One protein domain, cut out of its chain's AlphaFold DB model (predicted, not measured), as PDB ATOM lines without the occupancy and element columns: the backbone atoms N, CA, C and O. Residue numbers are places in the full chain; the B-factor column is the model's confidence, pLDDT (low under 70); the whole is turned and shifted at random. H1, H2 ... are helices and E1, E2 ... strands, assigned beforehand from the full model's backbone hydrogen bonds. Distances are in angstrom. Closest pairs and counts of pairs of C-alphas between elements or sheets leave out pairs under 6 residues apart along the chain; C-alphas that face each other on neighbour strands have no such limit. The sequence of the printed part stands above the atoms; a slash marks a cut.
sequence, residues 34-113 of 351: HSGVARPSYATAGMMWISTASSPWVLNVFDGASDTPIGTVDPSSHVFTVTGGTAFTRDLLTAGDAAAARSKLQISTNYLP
ATOM      1  N   HIS A  34     -42.133 -48.477  13.750       95.31
ATOM      2  CA  HIS A  34     -42.439 -49.520  12.773       95.31
ATOM      3  C   HIS A  34     -41.610 -49.440  11.474       95.31
ATOM      4  O   HIS A  34     -42.077 -49.851  10.410       95.31
ATOM      5  N   SER A  35     -40.381 -48.915  11.530       96.81
ATOM      6  CA  SER A  35     -39.556 -48.718  10.333       96.81
ATOM      7  C   SER A  35     -38.948 -50.008   9.766       96.81
ATOM      8  O   SER A  35     -38.633 -50.964  10.482       96.81
ATOM      9  N   GLY A  36     -38.760 -50.051   8.445       96.00
ATOM     10  CA  GLY A  36     -38.087 -51.158   7.760       96.00
ATOM     11  C   GLY A  36     -38.127 -51.062   6.235       96.00
ATOM     12  O   GLY A  36     -38.752 -50.174   5.668       96.00
ATOM     13  N   VAL A  37     -37.467 -51.998   5.546       97.06
ATOM     14  CA  VAL A  37     -37.418 -52.041   4.065       97.06
ATOM     15  C   VAL A  37     -38.733 -52.492   3.410       97.06
ATOM     16  O   VAL A  37     -38.912 -52.332   2.210       97.06
ATOM     17  N   ALA A  38     -39.655 -53.061   4.182       96.38
ATOM     18  CA  ALA A  38     -40.978 -53.489   3.736       96.38
ATOM     19  C   ALA A  38     -42.007 -53.160   4.820       96.38
ATOM     20  O   ALA A  38     -41.625 -52.968   5.974       96.38
ATOM     21  N   ARG A  39     -43.297 -53.111   4.476       96.12
ATOM     22  CA  ARG A  39     -44.369 -52.877   5.453       96.12
ATOM     23  C   ARG A  39     -44.389 -53.987   6.512       96.12
ATOM     24  O   ARG A  39     -44.294 -55.158   6.134       96.12
ATOM     25  N   PRO A  40     -44.588 -53.667   7.804       94.19
ATOM     26  CA  PRO A  40     -44.842 -54.683   8.816       94.19
ATOM     27  C   PRO A  40     -46.011 -55.597   8.459       94.19
ATOM     28  O   PRO A  40     -47.102 -55.133   8.141       94.19
ATOM     29  N   SER A  41     -45.808 -56.911   8.549       92.69
ATOM     30  CA  SER A  41     -46.847 -57.904   8.223       92.69
ATOM     31  C   SER A  41     -48.083 -57.824   9.127       92.69
ATOM     32  O   SER A  41     -49.146 -58.301   8.745       92.69
ATOM     33  N   TYR A  42     -47.955 -57.204  10.301       90.56
ATOM     34  CA  TYR A  42     -49.046 -56.924  11.241       90.56
ATOM     35  C   TYR A  42     -49.702 -55.557  11.052       90.56
ATOM     36  O   TYR A  42     -50.506 -55.159  11.895       90.56
ATOM     37  N   ALA A  43     -49.337 -54.811  10.007       93.94
ATOM     38  CA  ALA A  43     -49.963 -53.533   9.728       93.94
ATOM     39  C   ALA A  43     -51.481 -53.711   9.613       93.94
ATOM     40  O   ALA A  43     -51.971 -54.537   8.845       93.94
ATOM     41  N   THR A  44     -52.217 -52.919  10.381       95.00
ATOM     42  CA  THR A  44     -53.672 -52.794  10.274       95.00
ATOM     43  C   THR A  44     -54.007 -51.442   9.654       95.00
ATOM     44  O   THR A  44     -53.174 -50.532   9.661       95.00
ATOM     45  N   ALA A  45     -55.197 -51.317   9.059       97.25
ATOM     46  CA  ALA A  45     -55.630 -50.063   8.447       97.25
ATOM     47  C   ALA A  45     -55.530 -48.900   9.457       97.25
ATOM     48  O   ALA A  45     -55.976 -49.020  10.597       97.25
ATOM     49  N   GLY A  46     -54.928 -47.789   9.034       96.00
ATOM     50  CA  GLY A  46     -54.613 -46.619   9.853       96.00
ATOM     51  C   GLY A  46     -53.212 -46.622  10.479       96.00
ATOM     52  O   GLY A  46     -52.790 -45.587  10.993       96.00
ATOM     53  N   MET A  47     -52.462 -47.730  10.432       96.44
ATOM     54  CA  MET A  47     -51.111 -47.778  11.001       96.44
ATOM     55  C   MET A  47     -50.125 -46.947  10.170       96.44
ATOM     56  O   MET A  47     -50.006 -47.132   8.956       96.44
ATOM     57  N   MET A  48     -49.374 -46.075  10.845       97.50
ATOM     58  CA  MET A  48     -48.233 -45.373  10.258       97.50
ATOM     59  C   MET A  48     -46.963 -46.212  10.360       97.50
ATOM     60  O   MET A  48     -46.719 -46.860  11.378       97.50
ATOM     61  N   TRP A  49     -46.134 -46.173   9.321       97.19
ATOM     62  CA  TRP A  49     -44.821 -46.815   9.327       97.19
ATOM     63  C   TRP A  49     -43.847 -46.102   8.384       97.19
ATOM     64  O   TRP A  49     -44.256 -45.390   7.463       97.19
ATOM     65  N   ILE A  50     -42.545 -46.293   8.606       98.12
ATOM     66  CA  ILE A  50     -41.488 -45.664   7.803       98.12
ATOM     67  C   ILE A  50     -40.815 -46.710   6.909       98.12
ATOM     68  O   ILE A  50     -40.169 -47.641   7.393       98.12
ATOM     69  N   SER A  51     -40.905 -46.526   5.596       98.00
ATOM     70  CA  SER A  51     -40.138 -47.305   4.633       98.00
ATOM     71  C   SER A  51     -38.716 -46.772   4.510       98.00
ATOM     72  O   SER A  51     -38.494 -45.635   4.092       98.00
ATOM     73  N   THR A  52     -37.747 -47.625   4.825       97.88
ATOM     74  CA  THR A  52     -36.308 -47.363   4.675       97.88
ATOM     75  C   THR A  52     -35.730 -48.048   3.433       97.88
ATOM     76  O   THR A  52     -34.527 -48.291   3.368       97.88
ATOM     77  N   ALA A  53     -36.577 -48.440   2.472       97.50
ATOM     78  CA  ALA A  53     -36.151 -49.091   1.229       97.50
ATOM     79  C   ALA A  53     -35.406 -48.138   0.275       97.50
ATOM     80  O   ALA A  53     -34.650 -48.585  -0.585       97.50
ATOM     81  N   SER A  54     -35.619 -46.832   0.436       96.12
ATOM     82  CA  SER A  54     -35.007 -45.748  -0.334       96.12
ATOM     83  C   SER A  54     -34.470 -44.658   0.593       96.12
ATOM     84  O   SER A  54     -34.819 -44.620   1.771       96.12
ATOM     85  N   SER A  55     -33.654 -43.746   0.054       96.31
ATOM     86  CA  SER A  55     -33.333 -42.457   0.678       96.31
ATOM     87  C   SER A  55     -33.751 -41.339  -0.290       96.31
ATOM     88  O   SER A  55     -33.284 -41.365  -1.432       96.31
ATOM     89  N   PRO A  56     -34.637 -40.403   0.099       97.00
ATOM     90  CA  PRO A  56     -35.225 -40.230   1.432       97.00
ATOM     91  C   PRO A  56     -36.164 -41.382   1.849       97.00
ATOM     92  O   PRO A  56     -36.709 -42.099   1.002       97.00
ATOM     93  N   TRP A  57     -36.315 -41.576   3.164       98.12
ATOM     94  CA  TRP A  57     -37.250 -42.537   3.760       98.12
ATOM     95  C   TRP A  57     -38.684 -42.090   3.494       98.12
ATOM     96  O   TRP A  57     -38.956 -40.892   3.473       98.12
ATOM     97  N   VAL A  58     -39.615 -43.024   3.316       98.00
ATOM     98  CA  VAL A  58     -41.019 -42.701   3.015       98.00
ATOM     99  C   VAL A  58     -41.885 -42.984   4.235       98.00
ATOM    100  O   VAL A  58     -41.922 -44.114   4.712       98.00
ATOM    101  N   LEU A  59     -42.595 -41.974   4.734       97.81
ATOM    102  CA  LEU A  59     -43.604 -42.136   5.775       97.81
ATOM    103  C   LEU A  59     -44.939 -42.504   5.119       97.81
ATOM    104  O   LEU A  59     -45.468 -41.742   4.307       97.81
ATOM    105  N   ASN A  60     -45.477 -43.664   5.481       98.12
ATOM    106  CA  ASN A  60     -46.696 -44.225   4.909       98.12
ATOM    107  C   ASN A  60     -47.787 -44.383   5.971       98.12
ATOM    108  O   ASN A  60     -47.492 -44.654   7.136       98.12
ATOM    109  N   VAL A  61     -49.044 -44.290   5.540       98.19
ATOM    110  CA  VAL A  61     -50.225 -44.782   6.263       98.19
ATOM    111  C   VAL A  61     -50.763 -45.982   5.491       98.19
ATOM    112  O   VAL A  61     -51.045 -45.869   4.298       98.19
ATOM    113  N   PHE A  62     -50.908 -47.132   6.145       98.00
ATOM    114  CA  PHE A  62     -51.531 -48.300   5.525       98.00
ATOM    115  C   PHE A  62     -53.058 -48.150   5.559       98.00
ATOM    116  O   PHE A  62     -53.624 -47.997   6.636       98.00
ATOM    117  N   ASP A  63     -53.745 -48.204   4.419       97.31
ATOM    118  CA  ASP A  63     -55.208 -48.017   4.340       97.31
ATOM    119  C   ASP A  63     -56.017 -49.324   4.509       97.31
ATOM    120  O   ASP A  63     -57.247 -49.308   4.509       97.31
ATOM    121  N   GLY A  64     -55.329 -50.460   4.676       97.19
ATOM    122  CA  GLY A  64     -55.918 -51.804   4.722       97.19
ATOM    123  C   GLY A  64     -55.698 -52.632   3.450       97.19
ATOM    124  O   GLY A  64     -55.787 -53.857   3.508       97.19
ATOM    125  N   ALA A  65     -55.341 -52.000   2.333       97.12
ATOM    126  CA  ALA A  65     -55.010 -52.649   1.064       97.12
ATOM    127  C   ALA A  65     -53.634 -52.213   0.533       97.12
ATOM    128  O   ALA A  65     -52.827 -53.045   0.108       97.12
ATOM    129  N   SER A  66     -53.339 -50.918   0.607       97.75
ATOM    130  CA  SER A  66     -52.162 -50.273   0.045       97.75
ATOM    131  C   SER A  66     -51.498 -49.305   1.028       97.75
ATOM    132  O   SER A  66     -52.086 -48.877   2.022       97.75
ATOM    133  N   ASP A  67     -50.230 -48.996   0.769       98.25
ATOM    134  CA  ASP A  67     -49.502 -47.964   1.501       98.25
ATOM    135  C   ASP A  67     -49.708 -46.616   0.822       98.25
ATOM    136  O   ASP A  67     -49.333 -46.440  -0.337       98.25
ATOM    137  N   THR A  68     -50.278 -45.661   1.552       97.69
ATOM    138  CA  THR A  68     -50.421 -44.282   1.088       97.69
ATOM    139  C   THR A  68     -49.269 -43.436   1.642       97.69
ATOM    140  O   THR A  68     -49.214 -43.216   2.857       97.69
ATOM    141  N   PRO A  69     -48.347 -42.938   0.798       97.12
ATOM    142  CA  PRO A  69     -47.268 -42.069   1.250       97.12
ATOM    143  C   PRO A  69     -47.817 -40.701   1.663       97.12
ATOM    144  O   PRO A  69     -48.484 -40.031   0.876       97.12
ATOM    145  N   ILE A  70     -47.488 -40.256   2.876       96.31
ATOM    146  CA  ILE A  70     -47.865 -38.927   3.390       96.31
ATOM    147  C   ILE A  70     -46.699 -37.935   3.369       96.31
ATOM    148  O   ILE A  70     -46.903 -36.722   3.371       96.31
ATOM    149  N   GLY A  71     -45.468 -38.432   3.295       95.81
ATOM    150  CA  GLY A  71     -44.284 -37.604   3.138       95.81
ATOM    151  C   GLY A  71     -43.004 -38.417   3.082       95.81
ATOM    152  O   GLY A  71     -43.015 -39.644   3.179       95.81
ATOM    153  N   THR A  72     -41.887 -37.720   2.940       96.88
ATOM    154  CA  THR A  72     -40.549 -38.293   2.977       96.88
ATOM    155  C   THR A  72     -39.699 -37.608   4.038       96.88
ATOM    156  O   THR A  72     -39.847 -36.416   4.294       96.88
ATOM    157  N   VAL A  73     -38.821 -38.374   4.679       96.81
ATOM    158  CA  VAL A  73     -37.828 -37.904   5.648       96.81
ATOM    159  C   VAL A  73     -36.458 -38.172   5.047       96.81
ATOM    160  O   VAL A  73     -36.105 -39.324   4.810       96.81
ATOM    161  N   ASP A  74     -35.676 -37.130   4.794       96.88
ATOM    162  CA  ASP A  74     -34.277 -37.296   4.409       96.88
ATOM    163  C   ASP A  74     -33.406 -37.376   5.674       96.88
ATOM    164  O   ASP A  74     -33.227 -36.362   6.355       96.88
ATOM    165  N   PRO A  75     -32.847 -38.552   6.017       95.31
ATOM    166  CA  PRO A  75     -32.018 -38.696   7.211       95.31
ATOM    167  C   PRO A  75     -30.689 -37.932   7.116       95.31
ATOM    168  O   PRO A  75     -30.065 -37.709   8.149       95.31
ATOM    169  N   SER A  76     -30.255 -37.535   5.913       96.19
ATOM    170  CA  SER A  76     -28.987 -36.830   5.688       96.19
ATOM    171  C   SER A  76     -29.131 -35.325   5.888       96.19
ATOM    172  O   SER A  76     -28.254 -34.691   6.467       96.19
ATOM    173  N   SER A  77     -30.233 -34.747   5.403       95.56
ATOM    174  CA  SER A  77     -30.513 -33.308   5.515       95.56
ATOM    175  C   SER A  77     -31.463 -32.948   6.661       95.56
ATOM    176  O   SER A  77     -31.633 -31.770   6.960       95.56
ATOM    177  N   HIS A  78     -32.065 -33.945   7.319       93.75
ATOM    178  CA  HIS A  78     -33.065 -33.782   8.381       93.75
ATOM    179  C   HIS A  78     -34.307 -32.992   7.937       93.75
ATOM    180  O   HIS A  78     -34.924 -32.279   8.729       93.75
ATOM    181  N   VAL A  79     -34.688 -33.130   6.665       90.62
ATOM    182  CA  VAL A  79     -35.847 -32.450   6.076       90.62
ATOM    183  C   VAL A  79     -37.016 -33.417   5.930       90.62
ATOM    184  O   VAL A  79     -36.865 -34.522   5.406       90.62
ATOM    185  N   PHE A  80     -38.204 -32.971   6.345       92.75
ATOM    186  CA  PHE A  80     -39.471 -33.627   6.031       92.75
ATOM    187  C   PHE A  80     -40.153 -32.934   4.848       92.75
ATOM    188  O   PHE A  80     -40.325 -31.715   4.851       92.75
ATOM    189  N   THR A  81     -40.571 -33.707   3.846       90.50
ATOM    190  CA  THR A  81     -41.304 -33.214   2.672       90.50
ATOM    191  C   THR A  81     -42.657 -33.906   2.578       90.50
ATOM    192  O   THR A  81     -42.718 -35.122   2.458       90.50
ATOM    193  N   VAL A  82     -43.753 -33.147   2.605       92.44
ATOM    194  CA  VAL A  82     -45.117 -33.694   2.489       92.44
ATOM    195  C   VAL A  82     -45.373 -34.207   1.066       92.44
ATOM    196  O   VAL A  82     -45.125 -33.494   0.092       92.44
ATOM    197  N   THR A  83     -45.922 -35.416   0.937       91.69
ATOM    198  CA  THR A  83     -46.351 -35.977  -0.354       91.69
ATOM    199  C   THR A  83     -47.690 -35.368  -0.761       91.69
ATOM    200  O   THR A  83     -48.598 -35.241   0.053       91.69
ATOM    201  N   GLY A  84     -47.827 -34.967  -2.027       83.81
ATOM    202  CA  GLY A  84     -49.063 -34.359  -2.542       83.81
ATOM    203  C   GLY A  84     -49.310 -32.916  -2.086       83.81
ATOM    204  O   GLY A  84     -50.318 -32.323  -2.465       83.81
ATOM    205  N   GLY A  85     -48.393 -32.318  -1.316       70.69
ATOM    206  CA  GLY A  85     -48.435 -30.891  -1.019       70.69
ATOM    207  C   GLY A  85     -48.298 -30.073  -2.304       70.69
ATOM    208  O   GLY A  85     -47.382 -30.293  -3.097       70.69
ATOM    209  N   THR A  86     -49.193 -29.109  -2.513       67.94
ATOM    210  CA  THR A  86     -48.967 -28.076  -3.529       67.94
ATOM    211  C   THR A  86     -47.791 -27.197  -3.094       67.94
ATOM    212  O   THR A  86     -47.384 -27.215  -1.926       67.94
ATOM    213  N   ALA A  87     -47.245 -26.390  -4.012       62.66
ATOM    214  CA  ALA A  87     -46.223 -25.399  -3.663       62.66
ATOM    215  C   ALA A  87     -46.641 -24.557  -2.440       62.66
ATOM    216  O   ALA A  87     -45.815 -24.301  -1.574       62.66
ATOM    217  N   PHE A  88     -47.940 -24.273  -2.301       61.41
ATOM    218  CA  PHE A  88     -48.520 -23.514  -1.196       61.41
ATOM    219  C   PHE A  88     -48.329 -24.171   0.185       61.41
ATOM    220  O   PHE A  88     -47.897 -23.517   1.133       61.41
ATOM    221  N   THR A  89     -48.591 -25.476   0.317       64.56
ATOM    222  CA  THR A  89     -48.419 -26.185   1.600       64.56
ATOM    223  C   THR A  89     -46.941 -26.295   1.979       64.56
ATOM    224  O   THR A  89     -46.579 -26.173   3.150       64.56
ATOM    225  N   ARG A  90     -46.064 -26.473   0.982       64.00
ATOM    226  CA  ARG A  90     -44.607 -26.512   1.172       64.00
ATOM    227  C   ARG A  90     -44.039 -25.137   1.529       64.00
ATOM    228  O   ARG A  90     -43.098 -25.035   2.315       64.00
ATOM    229  N   ASP A  91     -44.619 -24.079   0.987       67.44
ATOM    230  CA  ASP A  91     -44.198 -22.710   1.237       67.44
ATOM    231  C   ASP A  91     -44.434 -22.315   2.699       67.44
ATOM    232  O   ASP A  91     -43.535 -21.755   3.334       67.44
ATOM    233  N   LEU A  92     -45.561 -22.717   3.289       73.25
ATOM    234  CA  LEU A  92     -45.834 -22.429   4.696       73.25
ATOM    235  C   LEU A  92     -44.889 -23.148   5.662       73.25
ATOM    236  O   LEU A  92     -44.409 -22.550   6.621       73.25
ATOM    237  N   LEU A  93     -44.585 -24.415   5.377       71.19
ATOM    238  CA  LEU A  93     -43.700 -25.242   6.201       71.19
ATOM    239  C   LEU A  93     -42.226 -24.816   6.119       71.19
ATOM    240  O   LEU A  93     -41.442 -25.148   7.000       71.19
ATOM    241  N   THR A  94     -41.843 -24.074   5.077       77.56
ATOM    242  CA  THR A  94     -40.462 -23.613   4.841       77.56
ATOM    243  C   THR A  94     -40.247 -22.144   5.208       77.56
ATOM    244  O   THR A  94     -39.252 -21.534   4.817       77.56
ATOM    245  N   ALA A  95     -41.199 -21.511   5.887       83.81
ATOM    246  CA  ALA A  95     -41.026 -20.150   6.363       83.81
ATOM    247  C   ALA A  95     -40.082 -20.116   7.576       83.81
ATOM    248  O   ALA A  95     -40.345 -20.757   8.587       83.81
ATOM    249  N   GLY A  96     -38.993 -19.347   7.481       86.69
ATOM    250  CA  GLY A  96     -38.029 -19.196   8.580       86.69
ATOM    251  C   GLY A  96     -38.562 -18.393   9.772       86.69
ATOM    252  O   GLY A  96     -38.003 -18.471  10.861       86.69
ATOM    253  N   ASP A  97     -39.645 -17.638   9.578       85.12
ATOM    254  CA  ASP A  97     -40.329 -16.879  10.618       85.12
ATOM    255  C   ASP A  97     -41.808 -16.634  10.257       85.12
ATOM    256  O   ASP A  97     -42.287 -16.953   9.162       85.12
ATOM    257  N   ALA A  98     -42.553 -16.035  11.189       78.19
ATOM    258  CA  ALA A  98     -43.967 -15.733  11.000       78.19
ATOM    259  C   ALA A  98     -44.232 -14.685   9.897       78.19
ATOM    260  O   ALA A  98     -45.322 -14.670   9.327       78.19
ATOM    261  N   ALA A  99     -43.280 -13.800   9.586       79.38
ATOM    262  CA  ALA A  99     -43.427 -12.807   8.523       79.38
ATOM    263  C   ALA A  99     -43.274 -13.450   7.137       79.38
ATOM    264  O   ALA A  99     -44.108 -13.222   6.262       79.38
ATOM    265  N   ALA A 100     -42.282 -14.323   6.967       80.75
ATOM    266  CA  ALA A 100     -42.098 -15.164   5.796       80.75
ATOM    267  C   ALA A 100     -43.298 -16.099   5.601       80.75
ATOM    268  O   ALA A 100     -43.772 -16.244   4.477       80.75
ATOM    269  N   ALA A 101     -43.839 -16.663   6.688       80.50
ATOM    270  CA  ALA A 101     -45.037 -17.494   6.630       80.50
ATOM    271  C   ALA A 101     -46.215 -16.682   6.101       80.50
ATOM    272  O   ALA A 101     -46.809 -17.090   5.118       80.50
ATOM    273  N   ARG A 102     -46.495 -15.496   6.662       75.94
ATOM    274  CA  ARG A 102     -47.567 -14.603   6.184       75.94
ATOM    275  C   ARG A 102     -47.384 -14.157   4.731       75.94
ATOM    276  O   ARG A 102     -48.365 -14.094   4.002       75.94
ATOM    277  N   SER A 103     -46.150 -13.876   4.312       75.75
ATOM    278  CA  SER A 103     -45.829 -13.515   2.923       75.75
ATOM    279  C   SER A 103     -46.114 -14.664   1.948       75.75
ATOM    280  O   SER A 103     -46.576 -14.445   0.836       75.75
ATOM    281  N   LYS A 104     -45.888 -15.906   2.379       73.88
ATOM    282  CA  LYS A 104     -46.160 -17.115   1.592       73.88
ATOM    283  C   LYS A 104     -47.620 -17.570   1.660       73.88
ATOM    284  O   LYS A 104     -48.162 -18.063   0.682       73.88
ATOM    285  N   LEU A 105     -48.279 -17.320   2.791       72.00
ATOM    286  CA  LEU A 105     -49.718 -17.465   3.021       72.00
ATOM    287  C   LEU A 105     -50.504 -16.350   2.329       72.00
ATOM    288  O   LEU A 105     -51.631 -16.115   2.746       72.00
ATOM    289  N   GLN A 106     -49.917 -15.655   1.339       62.44
ATOM    290  CA  GLN A 106     -50.576 -14.699   0.458       62.44
ATOM    291  C   GLN A 106     -51.837 -15.354  -0.123       62.44
ATOM    292  O   GLN A 106     -51.888 -15.825  -1.256       62.44
ATOM    293  N   ILE A 107     -52.915 -15.324   0.663       59.34
ATOM    294  CA  ILE A 107     -54.234 -14.993   0.178       59.34
ATOM    295  C   ILE A 107     -53.939 -13.825  -0.739       59.34
ATOM    296  O   ILE A 107     -53.327 -12.846  -0.310       59.34
ATOM    297  N   SER A 108     -54.251 -14.011  -2.012       49.97
ATOM    298  CA  SER A 108     -54.158 -13.026  -3.076       49.97
ATOM    299  C   SER A 108     -55.069 -11.827  -2.758       49.97
ATOM    300  O   SER A 108     -55.987 -11.481  -3.483       49.97
ATOM    301  N   THR A 109     -54.859 -11.170  -1.625       49.19
ATOM    302  CA  THR A 109     -55.110  -9.756  -1.473       49.19
ATOM    303  C   THR A 109     -53.925  -9.114  -2.154       49.19
ATOM    304  O   THR A 109     -52.847  -9.004  -1.573       49.19
ATOM    305  N   ASN A 110     -54.111  -8.822  -3.438       45.94
ATOM    306  CA  ASN A 110     -53.286  -7.919  -4.217       45.94
ATOM    307  C   ASN A 110     -52.551  -6.920  -3.316       45.94
ATOM    308  O   ASN A 110     -53.162  -6.047  -2.707       45.94
ATOM    309  N   TYR A 111     -51.245  -7.140  -3.201       48.81
ATOM    310  CA  TYR A 111     -50.208  -6.122  -3.238       48.81
ATOM    311  C   TYR A 111     -50.705  -4.697  -2.930       48.81
ATOM    312  O   TYR A 111     -51.030  -3.926  -3.830       48.81
ATOM    313  N   LEU A 112     -50.725  -4.339  -1.649       44.88
ATOM    314  CA  LEU A 112     -50.625  -2.949  -1.222       44.88
ATOM    315  C   LEU A 112     -49.178  -2.728  -0.775       44.88
ATOM    316  O   LEU A 112     -48.853  -2.989   0.386       44.88
ATOM    317  N   PRO A 113     -48.266  -2.315  -1.672       50.31
ATOM    318  CA  PRO A 113     -47.016  -1.757  -1.207       50.31
ATOM    319  C   PRO A 113     -47.383  -0.480  -0.445       50.31
ATOM    320  O   PRO A 113     -48.153   0.347  -0.932       50.31
TER     321      PRO A 113
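What this domain is: This is residues 34 to 113 of the 351 residues of an uncharacterized protein of Martelella alba (UniProt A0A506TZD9). A strongly twisted sheet of four strands in a row, E1 E2 E3 E4, forms one part of a long, thin model, and a small helical hairpin of H1 and H2 follows beyond its E4 edge. A stretch with no named element, residues 34 to 47, loops beyond the E1 edge, and residues 107 to 113 stick out past the helices as a free tail. The printed part has 80 residues, with four named strands and then two named helices along the chain; the sheet is antiparallel, in the order E1 - E2 - E3 - E4. The class is mixed, helices and strands, with under half of the residues in named elements. The whole is loose, with a radius of gyration of the C-alphas of 16.7 A and spans of 57 by 28 by 16 A.

How they stand to each other: Begin with the sheet: E1, residues 48 to 51, E2, residues 57 to 62, E3, residues 67 to 74, and E4, residues 79 to 82, form a meander, each strand the antiparallel neighbour of the one before. E1 and E4 are the edge strands. In the hairpin E1 and E2, look for N 51 and O 58, 2.8 A apart. In the hairpin E2 and E3, N 57 and O 73 are 2.8 A apart; E3 bends by 69 degrees at residue 70. In the hairpin E3 and E4, N 72 and O 81 are 2.8 A apart. Next comes H1, residues 87 to 93, which only grazes the sheet with its residues 89 to 93; the closest C-alphas of E4 and H1, those of Val 82 and Arg 90, are 7.3 A apart. H2, residues 98 to 104, is not on the sheet. H1 and H2 are a helical hairpin: they touch, the closest C-alphas being those of Leu 92 and Ala 101 at 5.4 A, and run opposite ways at a shallow tilt of 2 degrees. In both H1 and H2 every O i to N i+4 pair is within hydrogen-bond range.

Where its parts are: Find C-alpha 48 at (-48.233, -45.373, 10.258), where E1 begins. E2 is 15.5 A long from first to last C-alpha, and E3, the longest strand, is 18.8 A. E4 ends at C-alpha 82, at (-45.117, -33.694, 2.489). H1 is 10.2 A long, and H2 ends at C-alpha 104, at (-46.160, -17.115, 1.592).

The domain as a whole: The two C-alphas farthest apart, those of Ser 41 and Pro 113, are 56.9 A apart. The printed part has no cut, and the five links between named elements are tight. Mean pLDDT of the printed part is 85.6; look for values under 70 at residues 86 to 91 and 106 to 113.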